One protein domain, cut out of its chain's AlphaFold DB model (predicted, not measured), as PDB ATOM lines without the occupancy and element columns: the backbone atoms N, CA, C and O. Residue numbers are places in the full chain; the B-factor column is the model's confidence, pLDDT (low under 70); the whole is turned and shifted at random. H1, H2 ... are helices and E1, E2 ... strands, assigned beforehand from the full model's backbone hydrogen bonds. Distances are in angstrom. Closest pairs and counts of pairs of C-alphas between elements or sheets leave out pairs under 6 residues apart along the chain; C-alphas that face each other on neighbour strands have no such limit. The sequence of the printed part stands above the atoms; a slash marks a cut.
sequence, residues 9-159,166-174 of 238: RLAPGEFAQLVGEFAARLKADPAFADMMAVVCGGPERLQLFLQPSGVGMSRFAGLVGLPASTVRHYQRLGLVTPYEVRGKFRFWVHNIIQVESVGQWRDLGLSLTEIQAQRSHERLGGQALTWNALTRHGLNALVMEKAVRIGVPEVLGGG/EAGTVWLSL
ATOM      1  N   ARG A   9     386.961 484.710 382.816       92.19
ATOM      2  CA  ARG A   9     386.666 485.025 381.416       92.19
ATOM      3  C   ARG A   9     386.889 486.507 381.165       92.19
ATOM      4  O   ARG A   9     386.314 487.319 381.875       92.19
ATOM      5  N   LEU A  10     387.693 486.825 380.155       90.56
ATOM      6  CA  LEU A  10     387.920 488.194 379.700       90.56
ATOM      7  C   LEU A  10     387.782 488.282 378.183       90.56
ATOM      8  O   LEU A  10     388.197 487.382 377.435       90.56
ATOM      9  N   ALA A  11     387.240 489.400 377.718       94.38
ATOM     10  CA  ALA A  11     387.309 489.769 376.321       94.38
ATOM     11  C   ALA A  11     388.773 490.048 375.915       94.38
ATOM     12  O   ALA A  11     389.609 490.429 376.737       94.38
ATOM     13  N   PRO A  12     389.120 489.901 374.623       96.19
ATOM     14  CA  PRO A  12     390.480 490.155 374.142       96.19
ATOM     15  C   PRO A  12     390.976 491.575 374.427       96.19
ATOM     16  O   PRO A  12     392.149 491.750 374.737       96.19
ATOM     17  N   GLY A  13     390.089 492.570 374.307       94.62
ATOM     18  CA  GLY A  13     390.410 493.972 374.576       94.62
ATOM     19  C   GLY A  13     390.712 494.223 376.051       94.62
ATOM     20  O   GLY A  13     391.709 494.862 376.357       94.62
ATOM     21  N   GLU A  14     389.919 493.639 376.954       92.25
ATOM     22  CA  GLU A  14     390.119 493.741 378.407       92.25
ATOM     23  C   GLU A  14     391.447 493.108 378.830       92.25
ATOM     24  O   GLU A  14     392.222 493.703 379.574       92.25
ATOM     25  N   PHE A  15     391.762 491.922 378.301       94.12
ATOM     26  CA  PHE A  15     393.039 491.274 378.591       94.12
ATOM     27  C   PHE A  15     394.229 492.081 378.044       94.12
ATOM     28  O   PHE A  15     395.244 492.221 378.723       94.12
ATOM     29  N   ALA A  16     394.111 492.649 376.839       94.69
ATOM     30  CA  ALA A  16     395.142 493.519 376.275       94.69
ATOM     31  C   ALA A  16     395.319 494.813 377.086       94.69
ATOM     32  O   ALA A  16     396.452 495.256 377.278       94.69
ATOM     33  N   GLN A  17     394.228 495.390 377.592       93.06
ATOM     34  CA  GLN A  17     394.274 496.555 378.471       93.06
ATOM     35  C   GLN A  17     394.988 496.226 379.786       93.06
ATOM     36  O   GLN A  17     395.901 496.951 380.168       93.06
ATOM     37  N   LEU A  18     394.663 495.092 380.414       92.81
ATOM     38  CA  LEU A  18     395.341 494.600 381.617       92.81
ATOM     39  C   LEU A  18     396.856 494.443 381.399       92.81
ATOM     40  O   LEU A  18     397.657 494.846 382.243       92.81
ATOM     41  N   VAL A  19     397.263 493.897 380.248       95.12
ATOM     42  CA  VAL A  19     398.681 493.794 379.864       95.12
ATOM     43  C   VAL A  19     399.311 495.182 379.708       95.12
ATOM     44  O   VAL A  19     400.428 495.407 380.175       95.12
ATOM     45  N   GLY A  20     398.605 496.116 379.065       94.31
ATOM     46  CA  GLY A  20     399.064 497.487 378.846       94.31
ATOM     47  C   GLY A  20     399.252 498.271 380.144       94.31
ATOM     48  O   GLY A  20     400.290 498.903 380.326       94.31
ATOM     49  N   GLU A  21     398.299 498.180 381.071       92.81
ATOM     50  CA  GLU A  21     398.375 498.792 382.403       92.81
ATOM     51  C   GLU A  21     399.563 498.234 383.200       92.81
ATOM     52  O   GLU A  21     400.338 498.989 383.794       92.81
ATOM     53  N   PHE A  22     399.769 496.915 383.147       94.00
ATOM     54  CA  PHE A  22     400.918 496.266 383.774       94.00
ATOM     55  C   PHE A  22     402.250 496.740 383.172       94.00
ATOM     56  O   PHE A  22     403.167 497.101 383.912       94.00
ATOM     57  N   ALA A  23     402.353 496.807 381.842       95.62
ATOM     58  CA  ALA A  23     403.549 497.293 381.152       95.62
ATOM     59  C   ALA A  23     403.836 498.774 381.449       95.62
ATOM     60  O   ALA A  23     404.985 499.144 381.705       95.62
ATOM     61  N   ALA A  24     402.801 499.619 381.461       92.56
ATOM     62  CA  ALA A  24     402.921 501.029 381.820       92.56
ATOM     63  C   ALA A  24     403.448 501.191 383.250       92.56
ATOM     64  O   ALA A  24     404.343 502.003 383.491       92.56
ATOM     65  N   ARG A  25     402.962 500.365 384.183       92.88
ATOM     66  CA  ARG A  25     403.430 500.379 385.568       92.88
ATOM     67  C   ARG A  25     404.884 499.941 385.712       92.88
ATOM     68  O   ARG A  25     405.630 500.619 386.406       92.88
ATOM     69  N   LEU A  26     405.301 498.865 385.041       91.94
ATOM     70  CA  LEU A  26     406.709 498.437 385.039       91.94
ATOM     71  C   LEU A  26     407.649 499.541 384.547       91.94
ATOM     72  O   LEU A  26     408.768 499.657 385.030       91.94
ATOM     73  N   LYS A  27     407.198 500.357 383.589       94.81
ATOM     74  CA  LYS A  27     407.972 501.498 383.093       94.81
ATOM     75  C   LYS A  27     408.013 502.660 384.091       94.81
ATOM     76  O   LYS A  27     409.024 503.351 384.164       94.81
ATOM     77  N   ALA A  28     406.912 502.910 384.796       92.94
ATOM     78  CA  ALA A  28     406.775 504.044 385.708       92.94
ATOM     79  C   ALA A  28     407.432 503.813 387.080       92.94
ATOM     80  O   ALA A  28     407.851 504.776 387.715       92.94
ATOM     81  N   ASP A  29     407.517 502.561 387.534       90.19
ATOM     82  CA  ASP A  29     407.973 502.190 388.875       90.19
ATOM     83  C   ASP A  29     409.096 501.130 388.795       90.19
ATOM     84  O   ASP A  29     408.812 499.935 388.648       90.19
ATOM     85  N   PRO A  30     410.378 501.546 388.885       88.69
ATOM     86  CA  PRO A  30     411.518 500.628 388.840       88.69
ATOM     87  C   PRO A  30     411.512 499.586 389.966       88.69
ATOM     88  O   PRO A  30     411.839 498.428 389.723       88.69
ATOM     89  N   ALA A  31     411.075 499.954 391.176       79.75
ATOM     90  CA  ALA A  31     411.024 499.024 392.305       79.75
ATOM     91  C   ALA A  31     409.983 497.920 392.067       79.75
ATOM     92  O   ALA A  31     410.213 496.743 392.367       79.75
ATOM     93  N   PHE A  32     408.844 498.278 391.469       80.56
ATOM     94  CA  PHE A  32     407.861 497.300 391.018       80.56
ATOM     95  C   PHE A  32     408.421 496.382 389.925       80.56
ATOM     96  O   PHE A  32     408.165 495.175 389.958       80.56
ATOM     97  N   ALA A  33     409.199 496.922 388.983       85.88
ATOM     98  CA  ALA A  33     409.834 496.125 387.940       85.88
ATOM     99  C   ALA A  33     410.829 495.104 388.501       85.88
ATOM    100  O   ALA A  33     410.748 493.927 388.135       85.88
ATOM    101  N   ASP A  34     411.680 495.516 389.439       78.75
ATOM    102  CA  ASP A  34     412.639 494.630 390.105       78.75
ATOM    103  C   ASP A  34     411.922 493.505 390.862       78.75
ATOM    104  O   ASP A  34     412.233 492.322 390.690       78.75
ATOM    105  N   MET A  35     410.881 493.843 391.628       80.12
ATOM    106  CA  MET A  35     410.078 492.848 392.341       80.12
ATOM    107  C   MET A  35     409.395 491.860 391.378       80.12
ATOM    108  O   MET A  35     409.385 490.652 391.625       80.12
ATOM    109  N   MET A  36     408.825 492.337 390.269       85.56
ATOM    110  CA  MET A  36     408.174 491.462 389.285       85.56
ATOM    111  C   MET A  36     409.174 490.589 388.526       85.56
ATOM    112  O   MET A  36     408.850 489.442 388.206       85.56
ATOM    113  N   ALA A  37     410.386 491.087 388.276       86.06
ATOM    114  CA  ALA A  37     411.464 490.293 387.701       86.06
ATOM    115  C   ALA A  37     411.828 489.136 388.638       86.06
ATOM    116  O   ALA A  37     411.935 488.000 388.180       86.06
ATOM    117  N   VAL A  38     411.911 489.387 389.947       80.75
ATOM    118  CA  VAL A  38     412.140 488.348 390.960       80.75
ATOM    119  C   VAL A  38     411.021 487.300 390.960       80.75
ATOM    120  O   VAL A  38     411.311 486.111 390.836       80.75
ATOM    121  N   VAL A  39     409.749 487.715 391.004       81.94
ATOM    122  CA  VAL A  39     408.593 486.789 390.956       81.94
ATOM    123  C   VAL A  39     408.595 485.942 389.680       81.94
ATOM    124  O   VAL A  39     408.230 484.771 389.704       81.94
ATOM    125  N   CYS A  40     409.012 486.515 388.551       87.75
ATOM    126  CA  CYS A  40     409.065 485.797 387.279       87.75
ATOM    127  C   CYS A  40     410.330 484.935 387.111       87.75
ATOM    128  O   CYS A  40     410.419 484.182 386.137       87.75
ATOM    129  N   GLY A  41     411.300 485.022 388.028       84.94
ATOM    130  CA  GLY A  41     412.590 484.333 387.938       84.94
ATOM    131  C   GLY A  41     413.558 484.940 386.914       84.94
ATOM    132  O   GLY A  41     414.345 484.203 386.321       84.94
ATOM    133  N   GLY A  42     413.461 486.247 386.663       87.62
ATOM    134  CA  GLY A  42     414.347 487.033 385.800       87.62
ATOM    135  C   GLY A  42     413.601 488.031 384.897       87.62
ATOM    136  O   GLY A  42     412.421 487.820 384.576       87.62
ATOM    137  N   PRO A  43     414.270 489.109 384.442       92.31
ATOM    138  CA  PRO A  43     413.668 490.105 383.553       92.31
ATOM    139  C   PRO A  43     413.266 489.511 382.195       92.31
ATOM    140  O   PRO A  43     412.232 489.889 381.646       92.31
ATOM    141  N   GLU A  44     413.994 488.523 381.670       95.12
ATOM    142  CA  GLU A  44     413.686 487.872 380.388       95.12
ATOM    143  C   GLU A  44     412.356 487.111 380.444       95.12
ATOM    144  O   GLU A  44     411.594 487.076 379.475       95.12
ATOM    145  N   ARG A  45     412.055 486.509 381.599       94.44
ATOM    146  CA  ARG A  45     410.799 485.790 381.847       94.44
ATOM    147  C   ARG A  45     409.638 486.750 382.076       94.44
ATOM    148  O   ARG A  45     408.531 486.474 381.616       94.44
ATOM    149  N   LEU A  46     409.894 487.887 382.725       94.94
ATOM    150  CA  LEU A  46     408.904 488.947 382.911       94.94
ATOM    151  C   LEU A  46     408.396 489.499 381.568       94.94
ATOM    152  O   LEU A  46     407.190 489.682 381.402       94.94
ATOM    153  N   GLN A  47     409.282 489.669 380.577       96.88
ATOM    154  CA  GLN A  47     408.914 490.150 379.233       96.88
ATOM    155  C   GLN A  47     407.825 489.304 378.555       96.88
ATOM    156  O   GLN A  47     407.066 489.794 377.718       96.88
ATOM    157  N   LEU A  48     407.696 488.029 378.929       96.69
ATOM    158  CA  LEU A  48     406.688 487.134 378.361       96.69
ATOM    159  C   LEU A  48     405.261 487.535 378.730       96.69
ATOM    160  O   LEU A  48     404.336 487.255 377.968       96.69
ATOM    161  N   PHE A  49     405.092 488.199 379.873       96.69
ATOM    162  CA  PHE A  49     403.805 488.699 380.341       96.69
ATOM    163  C   PHE A  49     403.444 490.054 379.730       96.69
ATOM    164  O   PHE A  49     402.304 490.474 379.848       96.69
ATOM    165  N   LEU A  50     404.355 490.712 379.006       96.88
ATOM    166  CA  LEU A  50     404.054 491.973 378.310       96.88
ATOM    167  C   LEU A  50     403.429 491.752 376.929       96.88
ATOM    168  O   LEU A  50     403.121 492.702 376.214       96.88
ATOM    169  N   GLN A  51     403.229 490.493 376.537       95.62
ATOM    170  CA  GLN A  51     402.591 490.144 375.276       95.62
ATOM    171  C   GLN A  51     401.061 490.229 375.419       95.62
ATOM    172  O   GLN A  51     400.497 489.486 376.226       95.62
ATOM    173  N   PRO A  52     400.349 491.025 374.593       92.94
ATOM    174  CA  PRO A  52     398.883 491.133 374.653       92.94
ATOM    175  C   PRO A  52     398.155 489.806 374.407       92.94
ATOM    176  O   PRO A  52     397.001 489.628 374.778       92.94
ATOM    177  N   SER A  53     398.826 488.852 373.760       92.31
ATOM    178  CA  SER A  53     398.309 487.505 373.536       92.31
ATOM    179  C   SER A  53     398.330 486.628 374.791       92.31
ATOM    180  O   SER A  53     397.652 485.598 374.784       92.31
ATOM    181  N   GLY A  54     399.063 487.021 375.839       93.50
ATOM    182  CA  GLY A  54     399.237 486.299 377.099       93.50
ATOM    183  C   GLY A  54     400.100 485.040 376.988       93.50
ATOM    184  O   GLY A  54     400.513 484.617 375.905       93.50
ATOM    185  N   VAL A  55     400.347 484.384 378.124       97.81
ATOM    186  CA  VAL A  55     401.174 483.171 378.170       97.81
ATOM    187  C   VAL A  55     400.299 481.924 378.022       97.81
ATOM    188  O   VAL A  55     399.397 481.671 378.817       97.81
ATOM    189  N   GLY A  56     400.548 481.118 376.988       98.00
ATOM    190  CA  GLY A  56     399.863 479.835 376.790       98.00
ATOM    191  C   GLY A  56     400.384 478.720 377.708       98.00
ATOM    192  O   GLY A  56     401.499 478.796 378.217       98.00
ATOM    193  N   MET A  57     399.602 477.643 377.853       97.81
ATOM    194  CA  MET A  57     399.891 476.497 378.739       97.81
ATOM    195  C   MET A  57     401.323 475.955 378.617       97.81
ATOM    196  O   MET A  57     402.010 475.854 379.624       97.81
ATOM    197  N   SER A  58     401.791 475.614 377.410       97.75
ATOM    198  CA  SER A  58     403.122 475.005 377.234       97.75
ATOM    199  C   SER A  58     404.253 475.940 377.660       97.75
ATOM    200  O   SER A  58     405.206 475.509 378.300       97.75
ATOM    201  N   ARG A  59     404.126 477.236 377.347       97.88
ATOM    202  CA  ARG A  59     405.117 478.248 377.730       97.88
ATOM    203  C   ARG A  59     405.096 478.493 379.234       97.88
ATOM    204  O   ARG A  59     406.152 478.545 379.850       97.88
ATOM    205  N   PHE A  60     403.904 478.585 379.823       98.25
ATOM    206  CA  PHE A  60     403.743 478.724 381.266       98.25
ATOM    207  C   PHE A  60     404.317 477.521 382.022       98.25
ATOM    208  O   PHE A  60     405.056 477.703 382.979       98.25
ATOM    209  N   ALA A  61     404.056 476.302 381.546       98.06
ATOM    210  CA  ALA A  61     404.621 475.076 382.103       98.06
ATOM    211  C   ALA A  61     406.161 475.098 382.097       98.06
ATOM    212  O   ALA A  61     406.783 474.796 383.112       98.06
ATOM    213  N   GLY A  62     406.765 475.559 380.994       96.69
ATOM    214  CA  GLY A  62     408.208 475.792 380.913       96.69
ATOM    215  C   GLY A  62     408.716 476.840 381.910       96.69
ATOM    216  O   GLY A  62     409.752 476.624 382.531       96.69
ATOM    217  N   LEU A  63     407.978 477.940 382.117       96.06
ATOM    218  CA  LEU A  63     408.357 478.994 383.070       96.06
ATOM    219  C   LEU A  63     408.426 478.493 384.512       96.06
ATOM    220  O   LEU A  63     409.375 478.819 385.224       96.06
ATOM    221  N   VAL A  64     407.443 477.692 384.925       96.06
ATOM    222  CA  VAL A  64     407.366 477.150 386.292       96.06
ATOM    223  C   VAL A  64     408.116 475.824 386.461       96.06
ATOM    224  O   VAL A  64     408.080 475.235 387.536       96.06
ATOM    225  N   GLY A  65     408.779 475.327 385.410       95.81
ATOM    226  CA  GLY A  65     409.552 474.083 385.460       95.81
ATOM    227  C   GLY A  65     408.709 472.824 385.694       95.81
ATOM    228  O   GLY A  65     409.192 471.873 386.305       95.81
ATOM    229  N   LEU A  66     407.453 472.799 385.232       96.75
ATOM    230  CA  LEU A  66     406.547 471.657 385.392       96.75
ATOM    231  C   LEU A  66     406.114 471.077 384.039       96.75
ATOM    232  O   LEU A  66     405.983 471.813 383.062       96.75
ATOM    233  N   PRO A  67     405.784 469.776 383.963       98.06
ATOM    234  CA  PRO A  67     405.106 469.222 382.797       98.06
ATOM    235  C   PRO A  67     403.755 469.908 382.550       98.06
ATOM    236  O   PRO A  67     402.994 470.182 383.483       98.06
ATOM    237  N   ALA A  68     403.387 470.115 381.283       98.00
ATOM    238  CA  ALA A  68     402.106 470.740 380.933       98.00
ATOM    239  C   ALA A  68     400.890 469.934 381.436       98.00
ATOM    240  O   ALA A  68     399.838 470.501 381.737       98.00
ATOM    241  N   SER A  69     401.030 468.610 381.562       97.62
ATOM    242  CA  SER A  69     400.032 467.727 382.177       97.62
ATOM    243  C   SER A  69     399.823 468.032 383.663       97.62
ATOM    244  O   SER A  69     398.677 468.060 384.114       97.62
ATOM    245  N   THR A  70     400.892 468.327 384.407       97.50
ATOM    246  CA  THR A  70     400.839 468.722 385.822       97.50
ATOM    247  C   THR A  70     400.145 470.066 385.992       97.50
ATOM    248  O   THR A  70     399.231 470.176 386.805       97.50
ATOM    249  N   VAL A  71     400.490 471.068 385.175       97.50
ATOM    250  CA  VAL A  71     399.803 472.373 385.203       97.50
ATOM    251  C   VAL A  71     398.318 472.212 384.879       97.50
ATOM    252  O   VAL A  71     397.463 472.749 385.580       97.50
ATOM    253  N   ARG A  72     397.983 471.413 383.859       97.00
ATOM    254  CA  ARG A  72     396.588 471.095 383.522       97.00
ATOM    255  C   ARG A  72     395.871 470.388 384.672       97.00
ATOM    256  O   ARG A  72     394.689 470.635 384.897       97.00
ATOM    257  N   HIS A  73     396.557 469.513 385.400       95.75
ATOM    258  CA  HIS A  73     395.992 468.867 386.578       95.75
ATOM    259  C   HIS A  73     395.711 469.883 387.695       95.75
ATOM    260  O   HIS A  73     394.598 469.904 388.215       95.75
ATOM    261  N   TYR A  74     396.646 470.794 387.986       95.94
ATOM    262  CA  TYR A  74     396.442 471.877 388.958       95.94
ATOM    263  C   TYR A  74     395.292 472.802 388.568       95.94
ATOM    264  O   TYR A  74     394.482 473.169 389.418       95.94
ATOM    265  N   GLN A  75     395.168 473.112 387.280       94.94
ATOM    266  CA  GLN A  75     394.037 473.863 386.748       94.94
ATOM    267  C   GLN A  75     392.705 473.139 386.999       94.94
ATOM    268  O   GLN A  75     391.761 473.746 387.497       94.94
ATOM    269  N   ARG A  76     392.618 471.835 386.698       93.75
ATOM    270  CA  ARG A  76     391.396 471.038 386.933       93.75
ATOM    271  C   ARG A  76     390.997 470.986 388.404       93.75
ATOM    272  O   ARG A  76     389.810 470.990 388.699       93.75
ATOM    273  N   LEU A  77     391.973 470.956 389.311       92.12
ATOM    274  CA  LEU A  77     391.731 471.009 390.754       92.12
ATOM    275  C   LEU A  77     391.371 472.422 391.252       92.12
ATOM    276  O   LEU A  77     391.040 472.594 392.423       92.12
ATOM    277  N   GLY A  78     391.436 473.448 390.397       91.19
ATOM    278  CA  GLY A  78     391.217 474.840 390.794       91.19
ATOM    279  C   GLY A  78     392.337 475.406 391.675       91.19
ATOM    280  O   GLY A  78     392.109 476.377 392.401       91.19
ATOM    281  N   LEU A  79     393.524 474.790 391.632       91.56
ATOM    282  CA  LEU A  79     394.742 475.258 392.302       91.56
ATOM    283  C   LEU A  79     395.463 476.337 391.485       91.56
ATOM    284  O   LEU A  79     396.192 477.154 392.042       91.56
ATOM    285  N   VAL A  80     395.248 476.358 390.171       93.81
ATOM    286  CA  VAL A  80     395.707 477.426 389.280       93.81
ATOM    287  C   VAL A  80     394.519 477.902 388.457       93.81
ATOM    288  O   VAL A  80     393.841 477.091 387.830       93.81
ATOM    289  N   THR A  81     394.278 479.208 388.448       94.19
ATOM    290  CA  THR A  81     393.105 479.812 387.804       94.19
ATOM    291  C   THR A  81     393.565 480.700 386.650       94.19
ATOM    292  O   THR A  81     393.915 481.855 386.883       94.19
ATOM    293  N   PRO A  82     393.631 480.181 385.412       95.50
ATOM    294  CA  PRO A  82     394.002 480.994 384.265       95.50
ATOM    295  C   PRO A  82     392.847 481.912 383.844       95.50
ATOM    296  O   PRO A  82     391.675 481.664 384.155       95.50
ATOM    297  N   TYR A  83     393.180 482.913 383.037       95.75
ATOM    298  CA  TYR A  83     392.195 483.633 382.245       95.75
ATOM    299  C   TYR A  83     391.755 482.791 381.044       95.75
ATOM    300  O   TYR A  83     392.544 482.032 380.480       95.75
ATOM    301  N   GLU A  84     390.511 482.943 380.612       96.06
ATOM    302  CA  GLU A  84     389.990 482.390 379.366       96.06
ATOM    303  C   GLU A  84     389.730 483.539 378.385       96.06
ATOM    304  O   GLU A  84     388.848 484.367 378.608       96.06
ATOM    305  N   VAL A  85     390.502 483.582 377.293       96.50
ATOM    306  CA  VAL A  85     390.433 484.626 376.257       96.50
ATOM    307  C   VAL A  85     390.201 483.955 374.905       96.50
ATOM    308  O   VAL A  85     391.044 483.190 374.429       96.50
ATOM    309  N   ARG A  86     389.043 484.212 374.278       95.88
ATOM    310  CA  ARG A  86     388.584 483.521 373.047       95.88
ATOM    311  C   ARG A  86     388.628 481.986 373.167       95.88
ATOM    312  O   ARG A  86     389.136 481.306 372.276       95.88
ATOM    313  N   GLY A  87     388.182 481.446 374.302       95.12
ATOM    314  CA  GLY A  87     388.181 479.999 374.562       95.12
ATOM    315  C   GLY A  87     389.569 479.376 374.759       95.12
ATOM    316  O   GLY A  87     389.700 478.154 374.808       95.12
ATOM    317  N   LYS A  88     390.635 480.184 374.846       96.81
ATOM    318  CA  LYS A  88     391.998 479.711 375.117       96.81
ATOM    319  C   LYS A  88     392.446 480.174 376.495       96.81
ATOM    320  O   LYS A  88     392.295 481.343 376.839       96.81
ATOM    321  N   PHE A  89     393.075 479.276 377.250       97.06
ATOM    322  CA  PHE A  89     393.643 479.635 378.547       97.06
ATOM    323  C   PHE A  89     394.902 480.491 378.403       97.06
ATOM    324  O   PHE A  89     395.770 480.218 377.557       97.06
ATOM    325  N   ARG A  90     394.978 481.524 379.242       97.69
ATOM    326  CA  ARG A  90     396.076 482.480 379.368       97.69
ATOM    327  C   ARG A  90     396.494 482.576 380.821       97.69
ATOM    328  O   ARG A  90     395.685 482.864 381.695       97.69
ATOM    329  N   PHE A  91     397.765 482.300 381.055       97.19
ATOM    330  CA  PHE A  91     398.374 482.373 382.367       97.19
ATOM    331  C   PHE A  91     399.010 483.746 382.553       97.19
ATOM    332  O   PHE A  91     399.583 484.313 381.618       97.19
ATOM    333  N   TRP A  92     398.890 484.262 383.767       95.44
ATOM    334  CA  TRP A  92     399.386 485.560 384.187       95.44
ATOM    335  C   TRP A  92     400.373 485.428 385.347       95.44
ATOM    336  O   TRP A  92     400.552 484.341 385.896       95.44
ATOM    337  N   VAL A  93     401.007 486.536 385.737       92.31
ATOM    338  CA  VAL A  93     402.066 486.556 386.763       92.31
ATOM    339  C   VAL A  93     401.598 485.925 388.079       92.31
ATOM    340  O   VAL A  93     402.304 485.109 388.666       92.31
ATOM    341  N   HIS A  94     400.359 486.192 388.505       87.19
ATOM    342  CA  HIS A  94     399.812 485.613 389.737       87.19
ATOM    343  C   HIS A  94     399.681 484.079 389.687       87.19
ATOM    344  O   HIS A  94     399.635 483.426 390.729       87.19
ATOM    345  N   ASN A  95     399.626 483.467 388.497       94.62
ATOM    346  CA  ASN A  95     399.578 482.012 388.391       94.62
ATOM    347  C   ASN A  95     400.924 481.370 388.757       94.62
ATOM    348  O   ASN A  95     400.917 480.231 389.221       94.62
ATOM    349  N   ILE A  96     402.052 482.077 388.604       92.88
ATOM    350  CA  ILE A  96     403.362 481.601 389.086       92.88
ATOM    351  C   ILE A  96     403.295 481.414 390.602       92.88
ATOM    352  O   ILE A  96     403.530 480.321 391.105       92.88
ATOM    353  N   ILE A  97     402.836 482.448 391.303       85.56
ATOM    354  CA  ILE A  97     402.659 482.469 392.760       85.56
ATOM    355  C   ILE A  97     401.742 481.327 393.221       85.56
ATOM    356  O   ILE A  97     402.008 480.671 394.229       85.56
ATOM    357  N   GLN A  98     400.667 481.054 392.473       90.38
ATOM    358  CA  GLN A  98     399.775 479.931 392.763       90.38
ATOM    359  C   GLN A  98     400.485 478.580 392.642       90.38
ATOM    360  O   GLN A  98     400.279 477.724 393.501       90.38
ATOM    361  N   VAL A  99     401.299 478.379 391.601       94.12
ATOM    362  CA  VAL A  99     402.066 477.139 391.406       94.12
ATOM    363  C   VAL A  99     403.126 476.973 392.492       94.12
ATOM    364  O   VAL A  99     403.241 475.886 393.055       94.12
ATOM    365  N   GLU A 100     403.857 478.036 392.821       87.88
ATOM    366  CA  GLU A 100     404.855 478.019 393.894       87.88
ATOM    367  C   GLU A 100     404.223 477.684 395.244       87.88
ATOM    368  O   GLU A 100     404.743 476.837 395.962       87.88
ATOM    369  N   SER A 101     403.054 478.261 395.539       86.00
ATOM    370  CA  SER A 101     402.276 477.939 396.739       86.00
ATOM    371  C   SER A 101     401.947 476.446 396.811       86.00
ATOM    372  O   SER A 101     402.161 475.799 397.833       86.00
ATOM    373  N   VAL A 102     401.481 475.854 395.702       91.50
ATOM    374  CA  VAL A 102     401.226 474.406 395.634       91.50
ATOM    375  C   VAL A 102     402.514 473.615 395.879       91.50
ATOM    376  O   VAL A 102     402.469 472.619 396.595       91.50
ATOM    377  N   GLY A 103     403.646 474.048 395.321       87.50
ATOM    378  CA  GLY A 103     404.961 473.455 395.582       87.50
ATOM    379  C   GLY A 103     405.317 473.467 397.070       87.50
ATOM    380  O   GLY A 103     405.566 472.411 397.638       87.50
ATOM    381  N   GLN A 104     405.219 474.630 397.714       81.81
ATOM    382  CA  GLN A 104     405.494 474.802 399.144       81.81
ATOM    383  C   GLN A 104     404.632 473.877 400.010       81.81
ATOM    384  O   GLN A 104     405.153 473.160 400.857       81.81
ATOM    385  N   TRP A 105     403.318 473.819 399.775       85.00
ATOM    386  CA  TRP A 105     402.447 472.923 400.541       85.00
ATOM    387  C   TRP A 105     402.766 471.443 400.318       85.00
ATOM    388  O   TRP A 105     402.676 470.636 401.246       85.00
ATOM    389  N   ARG A 106     403.163 471.070 399.100       89.69
ATOM    390  CA  ARG A 106     403.620 469.706 398.814       89.69
ATOM    391  C   ARG A 106     404.933 469.385 399.515       89.69
ATOM    392  O   ARG A 106     405.076 468.266 400.005       89.69
ATOM    393  N   ASP A 107     405.848 470.345 399.599       80.94
ATOM    394  CA  ASP A 107     407.105 470.206 400.335       80.94
ATOM    395  C   ASP A 107     406.841 470.035 401.842       80.94
ATOM    396  O   ASP A 107     407.507 469.238 402.495       80.94
ATOM    397  N   LEU A 108     405.779 470.656 402.374       78.12
ATOM    398  CA  LEU A 108     405.254 470.416 403.731       78.12
ATOM    399  C   LEU A 108     404.529 469.061 403.895       78.12
ATOM    400  O   LEU A 108     404.037 468.723 404.977       78.12
ATOM    401  N   GLY A 109     404.448 468.265 402.829       84.38
ATOM    402  CA  GLY A 109     403.855 466.935 402.836       84.38
ATOM    403  C   GLY A 109     402.330 466.923 402.767       84.38
ATOM    404  O   GLY A 109     401.734 465.939 403.210       84.38
ATOM    405  N   LEU A 110     401.686 467.982 402.267       83.81
ATOM    406  CA  LEU A 110     400.256 467.950 401.955       83.81
ATOM    407  C   LEU A 110     400.020 467.300 400.584       83.81
ATOM    408  O   LEU A 110     400.740 467.529 399.605       83.81
ATOM    409  N   SER A 111     398.960 466.505 400.504       92.06
ATOM    410  CA  SER A 111     398.402 466.008 399.251       92.06
ATOM    411  C   SER A 111     397.670 467.120 398.494       92.06
ATOM    412  O   SER A 111     397.201 468.098 399.071       92.06
ATOM    413  N   LEU A 112     397.508 466.962 397.177       93.00
ATOM    414  CA  LEU A 112     396.782 467.943 396.358       93.00
ATOM    415  C   LEU A 112     395.321 468.120 396.797       93.00
ATOM    416  O   LEU A 112     394.787 469.220 396.683       93.00
ATOM    417  N   THR A 113     394.695 467.062 397.319       90.31
ATOM    418  CA  THR A 113     393.329 467.106 397.854       90.31
ATOM    419  C   THR A 113     393.258 467.936 399.136       90.31
ATOM    420  O   THR A 113     392.353 468.755 399.268       90.31
ATOM    421  N   GLU A 114     394.225 467.787 400.049       85.69
ATOM    422  CA  GLU A 114     394.322 468.623 401.257       85.69
ATOM    423  C   GLU A 114     394.552 470.095 400.885       85.69
ATOM    424  O   GLU A 114     393.852 470.967 401.390       85.69
ATOM    425  N   ILE A 115     395.451 470.376 399.933       88.06
ATOM    426  CA  ILE A 115     395.714 471.744 399.444       88.06
ATOM    427  C   ILE A 115     394.451 472.357 398.825       88.06
ATOM    428  O   ILE A 115     394.134 473.526 399.051       88.06
ATOM    429  N   GLN A 116     393.711 471.574 398.037       88.88
ATOM    430  CA  GLN A 116     392.454 472.013 397.440       88.88
ATOM    431  C   GLN A 116     391.394 472.308 398.510       88.88
ATOM    432  O   GLN A 116     390.702 473.326 398.412       88.88
ATOM    433  N   ALA A 117     391.264 471.444 399.521       83.38
ATOM    434  CA  ALA A 117     390.331 471.633 400.626       83.38
ATOM    435  C   ALA A 117     390.675 472.895 401.430       83.38
ATOM    436  O   ALA A 117     389.801 473.738 401.625       83.38
ATOM    437  N   GLN A 118     391.953 473.081 401.786       79.62
ATOM    438  CA  GLN A 118     392.469 474.273 402.470       79.62
ATOM    439  C   GLN A 118     392.056 475.554 401.732       79.62
ATOM    440  O   GLN A 118     391.382 476.421 402.288       79.62
ATOM    441  N   ARG A 119     392.345 475.619 400.426       77.19
ATOM    442  CA  ARG A 119     391.981 476.769 399.588       77.19
ATOM    443  C   ARG A 119     390.483 476.978 399.438       77.19
ATOM    444  O   ARG A 119     390.052 478.093 399.179       77.19
ATOM    445  N   SER A 120     389.689 475.917 399.531       72.38
ATOM    446  CA  SER A 120     388.231 476.021 399.448       72.38
ATOM    447  C   SER A 120     387.634 476.613 400.727       72.38
ATOM    448  O   SER A 120     386.614 477.288 400.650       72.38
ATOM    449  N   HIS A 121     388.291 476.421 401.876       63.97
ATOM    450  CA  HIS A 121     387.908 477.031 403.153       63.97
ATOM    451  C   HIS A 121     388.389 478.478 403.290       63.97
ATOM    452  O   HIS A 121     387.649 479.326 403.775       63.97
ATOM    453  N   GLU A 122     389.583 478.790 402.786       58.00
ATOM    454  CA  GLU A 122     390.110 480.165 402.736       58.00
ATOM    455  C   GLU A 122     389.373 481.049 401.706       58.00
ATOM    456  O   GLU A 122     389.616 482.251 401.623       58.00
ATOM    457  N   ARG A 123     388.435 480.462 400.948       55.91
ATOM    458  CA  ARG A 123     387.640 481.089 399.883       55.91
ATOM    459  C   ARG A 123     386.368 481.809 400.331       55.91
ATOM    460  O   ARG A 123     385.497 482.056 399.491       55.91
ATOM    461  N   LEU A 124     386.245 482.191 401.603       37.97
ATOM    462  CA  LEU A 124     385.138 483.039 402.062       37.97
ATOM    463  C   LEU A 124     385.096 484.338 401.228       37.97
ATOM    464  O   LEU A 124     385.962 485.199 401.350       37.97
ATOM    465  N   GLY A 125     384.109 484.446 400.330       42.47
ATOM    466  CA  GLY A 125     383.931 485.592 399.428       42.47
ATOM    467  C   GLY A 125     384.637 485.510 398.065       42.47
ATOM    468  O   GLY A 125     384.834 486.546 397.441       42.47
ATOM    469  N   GLY A 126     385.039 484.325 397.583       36.91
ATOM    470  CA  GLY A 126     385.603 484.165 396.226       36.91
ATOM    471  C   GLY A 126     387.095 484.511 396.092       36.91
ATOM    472  O   GLY A 126     387.622 484.569 394.984       36.91
ATOM    473  N   GLN A 127     387.792 484.711 397.211       40.31
ATOM    474  CA  GLN A 127     389.194 485.144 397.263       40.31
ATOM    475  C   GLN A 127     390.119 483.970 397.603       40.31
ATOM    476  O   GLN A 127     389.714 483.048 398.294       40.31
ATOM    477  N   ALA A 128     391.364 483.967 397.127       44.19
ATOM    478  CA  ALA A 128     392.351 482.964 397.525       44.19
ATOM    479  C   ALA A 128     393.481 483.670 398.275       44.19
ATOM    480  O   ALA A 128     394.462 484.119 397.680       44.19
ATOM    481  N   LEU A 129     393.345 483.761 399.598       42.16
ATOM    482  CA  LEU A 129     394.461 484.113 400.471       42.16
ATOM    483  C   LEU A 129     395.560 483.069 400.261       42.16
ATOM    484  O   LEU A 129     395.382 481.901 400.565       42.16
ATOM    485  N   THR A 130     396.689 483.468 399.679       46.09
ATOM    486  CA  THR A 130     397.858 482.592 399.570       46.09
ATOM    487  C   THR A 130     398.964 483.176 400.428       46.09
ATOM    488  O   THR A 130     399.704 484.061 400.018       46.09
ATOM    489  N   TRP A 131     399.064 482.704 401.667       42.38
ATOM    490  CA  TRP A 131     400.192 483.054 402.524       42.38
ATOM    491  C   TRP A 131     401.414 482.256 402.071       42.38
ATOM    492  O   TRP A 131     401.703 481.180 402.585       42.38
ATOM    493  N   ASN A 132     402.126 482.771 401.072       44.66
ATOM    494  CA  ASN A 132     403.424 482.236 400.684       44.66
ATOM    495  C   ASN A 132     404.486 482.834 401.607       44.66
ATOM    496  O   ASN A 132     405.255 483.692 401.186       44.66
ATOM    497  N   ALA A 133     404.526 482.373 402.861       39.84
ATOM    498  CA  ALA A 133     405.432 482.911 403.880       39.84
ATOM    499  C   ALA A 133     406.913 482.903 403.450       39.84
ATOM    500  O   ALA A 133     407.712 483.656 403.992       39.84
ATOM    501  N   LEU A 134     407.289 482.077 402.470       41.53
ATOM    502  CA  LEU A 134     408.662 481.894 402.021       41.53
ATOM    503  C   LEU A 134     408.688 481.544 400.525       41.53
ATOM    504  O   LEU A 134     409.045 480.425 400.148       41.53
ATOM    505  N   THR A 135     408.334 482.468 399.619       44.19
ATOM    506  CA  THR A 135     408.963 482.364 398.282       44.19
ATOM    507  C   THR A 135     410.485 482.344 398.491       44.19
ATOM    508  O   THR A 135     410.970 482.905 399.478       44.19
ATOM    509  N   ARG A 136     411.276 481.723 397.598       46.62
ATOM    510  CA  ARG A 136     412.759 481.744 397.708       46.62
ATOM    511  C   ARG A 136     413.334 483.163 397.861       46.62
ATOM    512  O   ARG A 136     414.490 483.315 398.233       46.62
ATOM    513  N   HIS A 137     412.519 484.175 397.574       49.22
ATOM    514  CA  HIS A 137     412.842 485.588 397.593       49.22
ATOM    515  C   HIS A 137     412.152 486.389 398.717       49.22
ATOM    516  O   HIS A 137     412.274 487.607 398.732       49.22
ATOM    517  N   GLY A 138     411.430 485.750 399.649       54.06
ATOM    518  CA  GLY A 138     410.858 486.428 400.824       54.06
ATOM    519  C   GLY A 138     409.647 487.334 400.551       54.06
ATOM    520  O   GLY A 138     409.388 488.250 401.323       54.06
ATOM    521  N   LEU A 139     408.903 487.103 399.466       54.62
ATOM    522  CA  LEU A 139     407.678 487.836 399.109       54.62
ATOM    523  C   LEU A 139     406.414 487.036 399.456       54.62
ATOM    524  O   LEU A 139     406.336 485.844 399.149       54.62
ATOM    525  N   ASN A 140     405.409 487.724 400.001       55.47
ATOM    526  CA  ASN A 140     404.035 487.263 400.213       55.47
ATOM    527  C   ASN A 140     403.100 487.841 399.145       55.47
ATOM    528  O   ASN A 140     403.309 488.964 398.686       55.47
ATOM    529  N   ALA A 141     402.035 487.115 398.797       55.62
ATOM    530  CA  ALA A 141     401.065 487.560 397.803       55.62
ATOM    531  C   ALA A 141     399.613 487.252 398.201       55.62
ATOM    532  O   ALA A 141     399.190 486.105 398.250       55.62
ATOM    533  N   LEU A 142     398.817 488.288 398.427       56.78
ATOM    534  CA  LEU A 142     397.385 488.196 398.674       56.78
ATOM    535  C   LEU A 142     396.611 488.352 397.357       56.78
ATOM    536  O   LEU A 142     396.598 489.430 396.771       56.78
ATOM    537  N   VAL A 143     395.930 487.298 396.903       52.72
ATOM    538  CA  VAL A 143     395.090 487.326 395.693       52.72
ATOM    539  C   VAL A 143     393.613 487.480 396.082       52.72
ATOM    540  O   VAL A 143     392.997 486.576 396.644       52.72
ATOM    541  N   MET A 144     393.036 488.630 395.756       52.28
ATOM    542  CA  MET A 144     391.613 488.960 395.875       52.28
ATOM    543  C   MET A 144     390.928 488.871 394.504       52.28
ATOM    544  O   MET A 144     391.590 488.862 393.468       52.28
ATOM    545  N   GLU A 145     389.593 488.853 394.489       44.31
ATOM    546  CA  GLU A 145     388.779 488.746 393.264       44.31
ATOM    547  C   GLU A 145     389.159 489.793 392.203       44.31
ATOM    548  O   GLU A 145     389.236 489.485 391.016       44.31
ATOM    549  N   LYS A 146     389.446 491.024 392.642       45.81
ATOM    550  CA  LYS A 146     389.752 492.166 391.769       45.81
ATOM    551  C   LYS A 146     391.164 492.708 391.931       45.81
ATOM    552  O   LYS A 146     391.480 493.743 391.353       45.81
ATOM    553  N   ALA A 147     392.001 492.075 392.747       48.50
ATOM    554  CA  ALA A 147     393.331 492.608 392.970       48.50
ATOM    555  C   ALA A 147     394.327 491.577 393.469       48.50
ATOM    556  O   ALA A 147     393.974 490.632 394.161       48.50
ATOM    557  N   VAL A 148     395.601 491.800 393.169       53.19
ATOM    558  CA  VAL A 148     396.700 491.026 393.750       53.19
ATOM    559  C   VAL A 148     397.596 491.981 394.519       53.19
ATOM    560  O   VAL A 148     398.091 492.955 393.952       53.19
ATOM    561  N   ARG A 149     397.794 491.714 395.808       59.56
ATOM    562  CA  ARG A 149     398.734 492.430 396.664       59.56
ATOM    563  C   ARG A 149     400.003 491.606 396.835       59.56
ATOM    564  O   ARG A 149     399.894 490.444 397.188       59.56
ATOM    565  N   ILE A 150     401.184 492.180 396.617       59.22
ATOM    566  CA  ILE A 150     402.484 491.507 396.824       59.22
ATOM    567  C   ILE A 150     403.347 492.380 397.752       59.22
ATOM    568  O   ILE A 150     403.325 493.603 397.602       59.22
ATOM    569  N   GLY A 151     404.047 491.789 398.729       57.06
ATOM    570  CA  GLY A 151     404.888 492.525 399.692       57.06
ATOM    571  C   GLY A 151     405.723 491.642 400.637       57.06
ATOM    572  O   GLY A 151     405.599 490.419 400.621       57.06
ATOM    573  N   VAL A 152     406.579 492.256 401.462       52.38
ATOM    574  CA  VAL A 152     407.533 491.589 402.385       52.38
ATOM    575  C   VAL A 152     406.864 491.265 403.750       52.38
ATOM    576  O   VAL A 152     406.040 492.057 404.207       52.38
ATOM    577  N   PRO A 153     407.168 490.121 404.414       43.81
ATOM    578  CA  PRO A 153     406.489 489.641 405.630       43.81
ATOM    579  C   PRO A 153     406.398 490.608 406.817       43.81
ATOM    580  O   PRO A 153     405.376 490.601 407.500       43.81
ATOM    581  N   GLU A 154     407.413 491.441 407.068       47.75
ATOM    582  CA  GLU A 154     407.420 492.374 408.213       47.75
ATOM    583  C   GLU A 154     406.293 493.423 408.148       47.75
ATOM    584  O   GLU A 154     405.912 493.983 409.170       47.75
ATOM    585  N   VAL A 155     405.685 493.618 406.972       47.91
ATOM    586  CA  VAL A 155     404.649 494.631 406.690       47.91
ATOM    587  C   VAL A 155     403.216 494.052 406.785       47.91
ATOM    588  O   VAL A 155     402.230 494.715 406.475       47.91
ATOM    589  N   LEU A 156     403.050 492.782 407.188       45.34
ATOM    590  CA  LEU A 156     401.740 492.097 407.239       45.34
ATOM    591  C   LEU A 156     401.210 491.838 408.664       45.34
ATOM    592  O   LEU A 156     400.218 491.133 408.830       45.34
ATOM    593  N   GLY A 157     401.830 492.428 409.691       37.75
ATOM    594  CA  GLY A 157     401.447 492.259 411.102       37.75
ATOM    595  C   GLY A 157     400.161 492.972 411.558       37.75
ATOM    596  O   GLY A 157     399.794 492.864 412.725       37.75
ATOM    597  N   GLY A 158     399.459 493.692 410.683       33.22
ATOM    598  CA  GLY A 158     398.215 494.399 411.004       33.22
ATOM    599  C   GLY A 158     396.998 493.714 410.390       33.22
ATOM    600  O   GLY A 158     397.073 493.192 409.282       33.22
ATOM    601  N   GLY A 159     395.866 493.722 411.102       35.97
ATOM    602  CA  GLY A 159     394.577 493.236 410.599       35.97
ATOM    603  C   GLY A 159     394.157 493.835 409.239       35.97
ATOM    604  O   GLY A 159     394.839 494.692 408.681       35.97
ATOM    605  N   GLU A 166     400.850 500.749 403.132       43.06
ATOM    606  CA  GLU A 166     402.174 501.019 403.699       43.06
ATOM    607  C   GLU A 166     403.280 500.913 402.633       43.06
ATOM    608  O   GLU A 166     403.128 500.235 401.608       43.06
ATOM    609  N   ALA A 167     404.419 501.563 402.882       38.94
ATOM    610  CA  ALA A 167     405.589 501.501 402.010       38.94
ATOM    611  C   ALA A 167     406.035 500.040 401.782       38.94
ATOM    612  O   ALA A 167     406.164 499.265 402.726       38.94
ATOM    613  N   GLY A 168     406.238 499.647 400.520       42.78
ATOM    614  CA  GLY A 168     406.601 498.271 400.143       42.78
ATOM    615  C   GLY A 168     405.416 497.327 399.889       42.78
ATOM    616  O   GLY A 168     405.618 496.149 399.595       42.78
ATOM    617  N   THR A 169     404.179 497.827 399.960       41.72
ATOM    618  CA  THR A 169     402.975 497.090 399.558       41.72
ATOM    619  C   THR A 169     402.524 497.488 398.153       41.72
ATOM    620  O   THR A 169     402.228 498.654 397.895       41.72
ATOM    621  N   VAL A 170     402.376 496.513 397.252       49.31
ATOM    622  CA  VAL A 170     401.937 496.761 395.869       49.31
ATOM    623  C   VAL A 170     400.525 496.243 395.640       49.31
ATOM    624  O   VAL A 170     400.292 495.055 395.809       49.31
ATOM    625  N   TRP A 171     399.606 497.111 395.204       43.50
ATOM    626  CA  TRP A 171     398.246 496.758 394.769       43.50
ATOM    627  C   TRP A 171     398.145 496.676 393.248       43.50
ATOM    628  O   TRP A 171     398.296 497.696 392.582       43.50
ATOM    629  N   LEU A 172     397.839 495.508 392.688       46.44
ATOM    630  CA  LEU A 172     397.422 495.371 391.291       46.44
ATOM    631  C   LEU A 172     395.896 495.438 391.235       46.44
ATOM    632  O   LEU A 172     395.259 494.478 391.644       46.44
ATOM    633  N   SER A 173     395.319 496.551 390.776       38.91
ATOM    634  CA  SER A 173     393.873 496.667 390.518       38.91
ATOM    635  C   SER A 173     393.526 495.982 389.190       38.91
ATOM    636  O   SER A 173     394.234 496.183 388.208       38.91
ATOM    637  N   LEU A 174     392.459 495.180 389.141       41.72
ATOM    638  CA  LEU A 174     391.916 494.561 387.918       41.72
ATOM    639  C   LEU A 174     390.785 495.407 387.293       41.72
ATOM    640  O   LEU A 174     389.820 494.857 386.784       41.72
TER     641      LEU A 174
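This is residues 9 to 159 and 166 to 174 of the 238 residues of the protein "MerR HTH family regulatory protein" of Deinococcus hopiensis KR-140 (UniProt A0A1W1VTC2). A four-stranded antiparallel sheet, in the order E3, E4, E5, E6, forms a wall along one side, and H6 crosses one of its faces. H1, H2 and H3 cluster toward the E6 end, H7 folds back from H6 toward E3, and H4, H5 and the hairpin of E1 and E2 lie beyond H6, away from the sheet. The printed part has 160 residues, with named elements in the order H1, H2, H3, H4, H5, E1, E2, H6, H7, E3, E4, E5, E6; the class is mixed, helices and strands. It is compact, with a radius of gyration of the C-alphas of 15.2 A and spans of 39 by 39 by 30 A.

E3, residues 128 to 130, E4, 140 to 144, and E5, 147 to 151, form a meander, each strand the antiparallel neighbour of the one before; E6, residues 170 to 173, is the edge strand beside E5. Within hydrogen-bond range are N 128 and O 143 at 3.1 A, N 142 and O 149 at 2.7 A, and N 172 and O 148 at 2.9 A. H6, residues 93 to 107, is on one face, making two layers, helix over sheet, at a height of 8.7 A over the sheet; it is over E4 and runs across the strands, only just, at 60.2 degrees on the local plane. With residues 102 to 106 alone, H6 touches H7, residues 112 to 121, at a steep tilt of 61 degrees, opposite ways; the closest C-alphas, of Trp 105 and Ile 115, are 6.9 A apart. With residues 93 to 97 alone, H6 touches H2, residues 30 to 40, at a steep tilt of 48 degrees, the same way; the closest C-alphas, of Cys 40 and Val 93, are 7.1 A apart. H1, residues 12 to 28, touches H3, residues 43 to 50, with residues 19 to 23 alone; the closest C-alphas, of Val 19 and Leu 50, are 5.9 A apart. H2 touches H1 and H3 only at the corner, the closest C-alphas being those of Leu 26 and Ala 33, 4.9 A, and of Ala 37 and Pro 43, 4.7 A. H4, residues 57 to 63, touches H5, residues 68 to 76, with the closest C-alphas, of Ala 61 and Ala 68, 5.1 A apart; both helices are near H6. The helix packing is mostly crossed. E1, residues 83 to 85, and E2, 88 to 90, form an antiparallel hairpin, with N 83 and O 90 2.8 A apart. Every O i to N i+4 pair is within hydrogen-bond range in H1, H2, H4, H5 and H7, against 10 of 11 in H6 and 1 of 4 in H3, where 4 of 5 O i to N i+3 pairs are.

H1 begins at C-alpha 12, (390.480, 490.155, 374.142), and is 24.3 A long; H6 is 21.8 A, H2 15.1 A and H7 14.4 A. E4 is 13.3 A and E5 13.4 A long. E6 ends at C-alpha 173, (393.873, 496.667, 390.518).

The C-alphas farthest apart, of Gly 13 and Gly 109, are 41.4 A apart. Residues 160 to 165 are not printed, and C-alphas 159 and 166 are 12.9 A apart across the cut, in the link from E5 to E6. Of the links that are printed whole, none is long. The mean pLDDT of the printed part is 78.3, with residues 121 to 159 and 166 to 174 under 70.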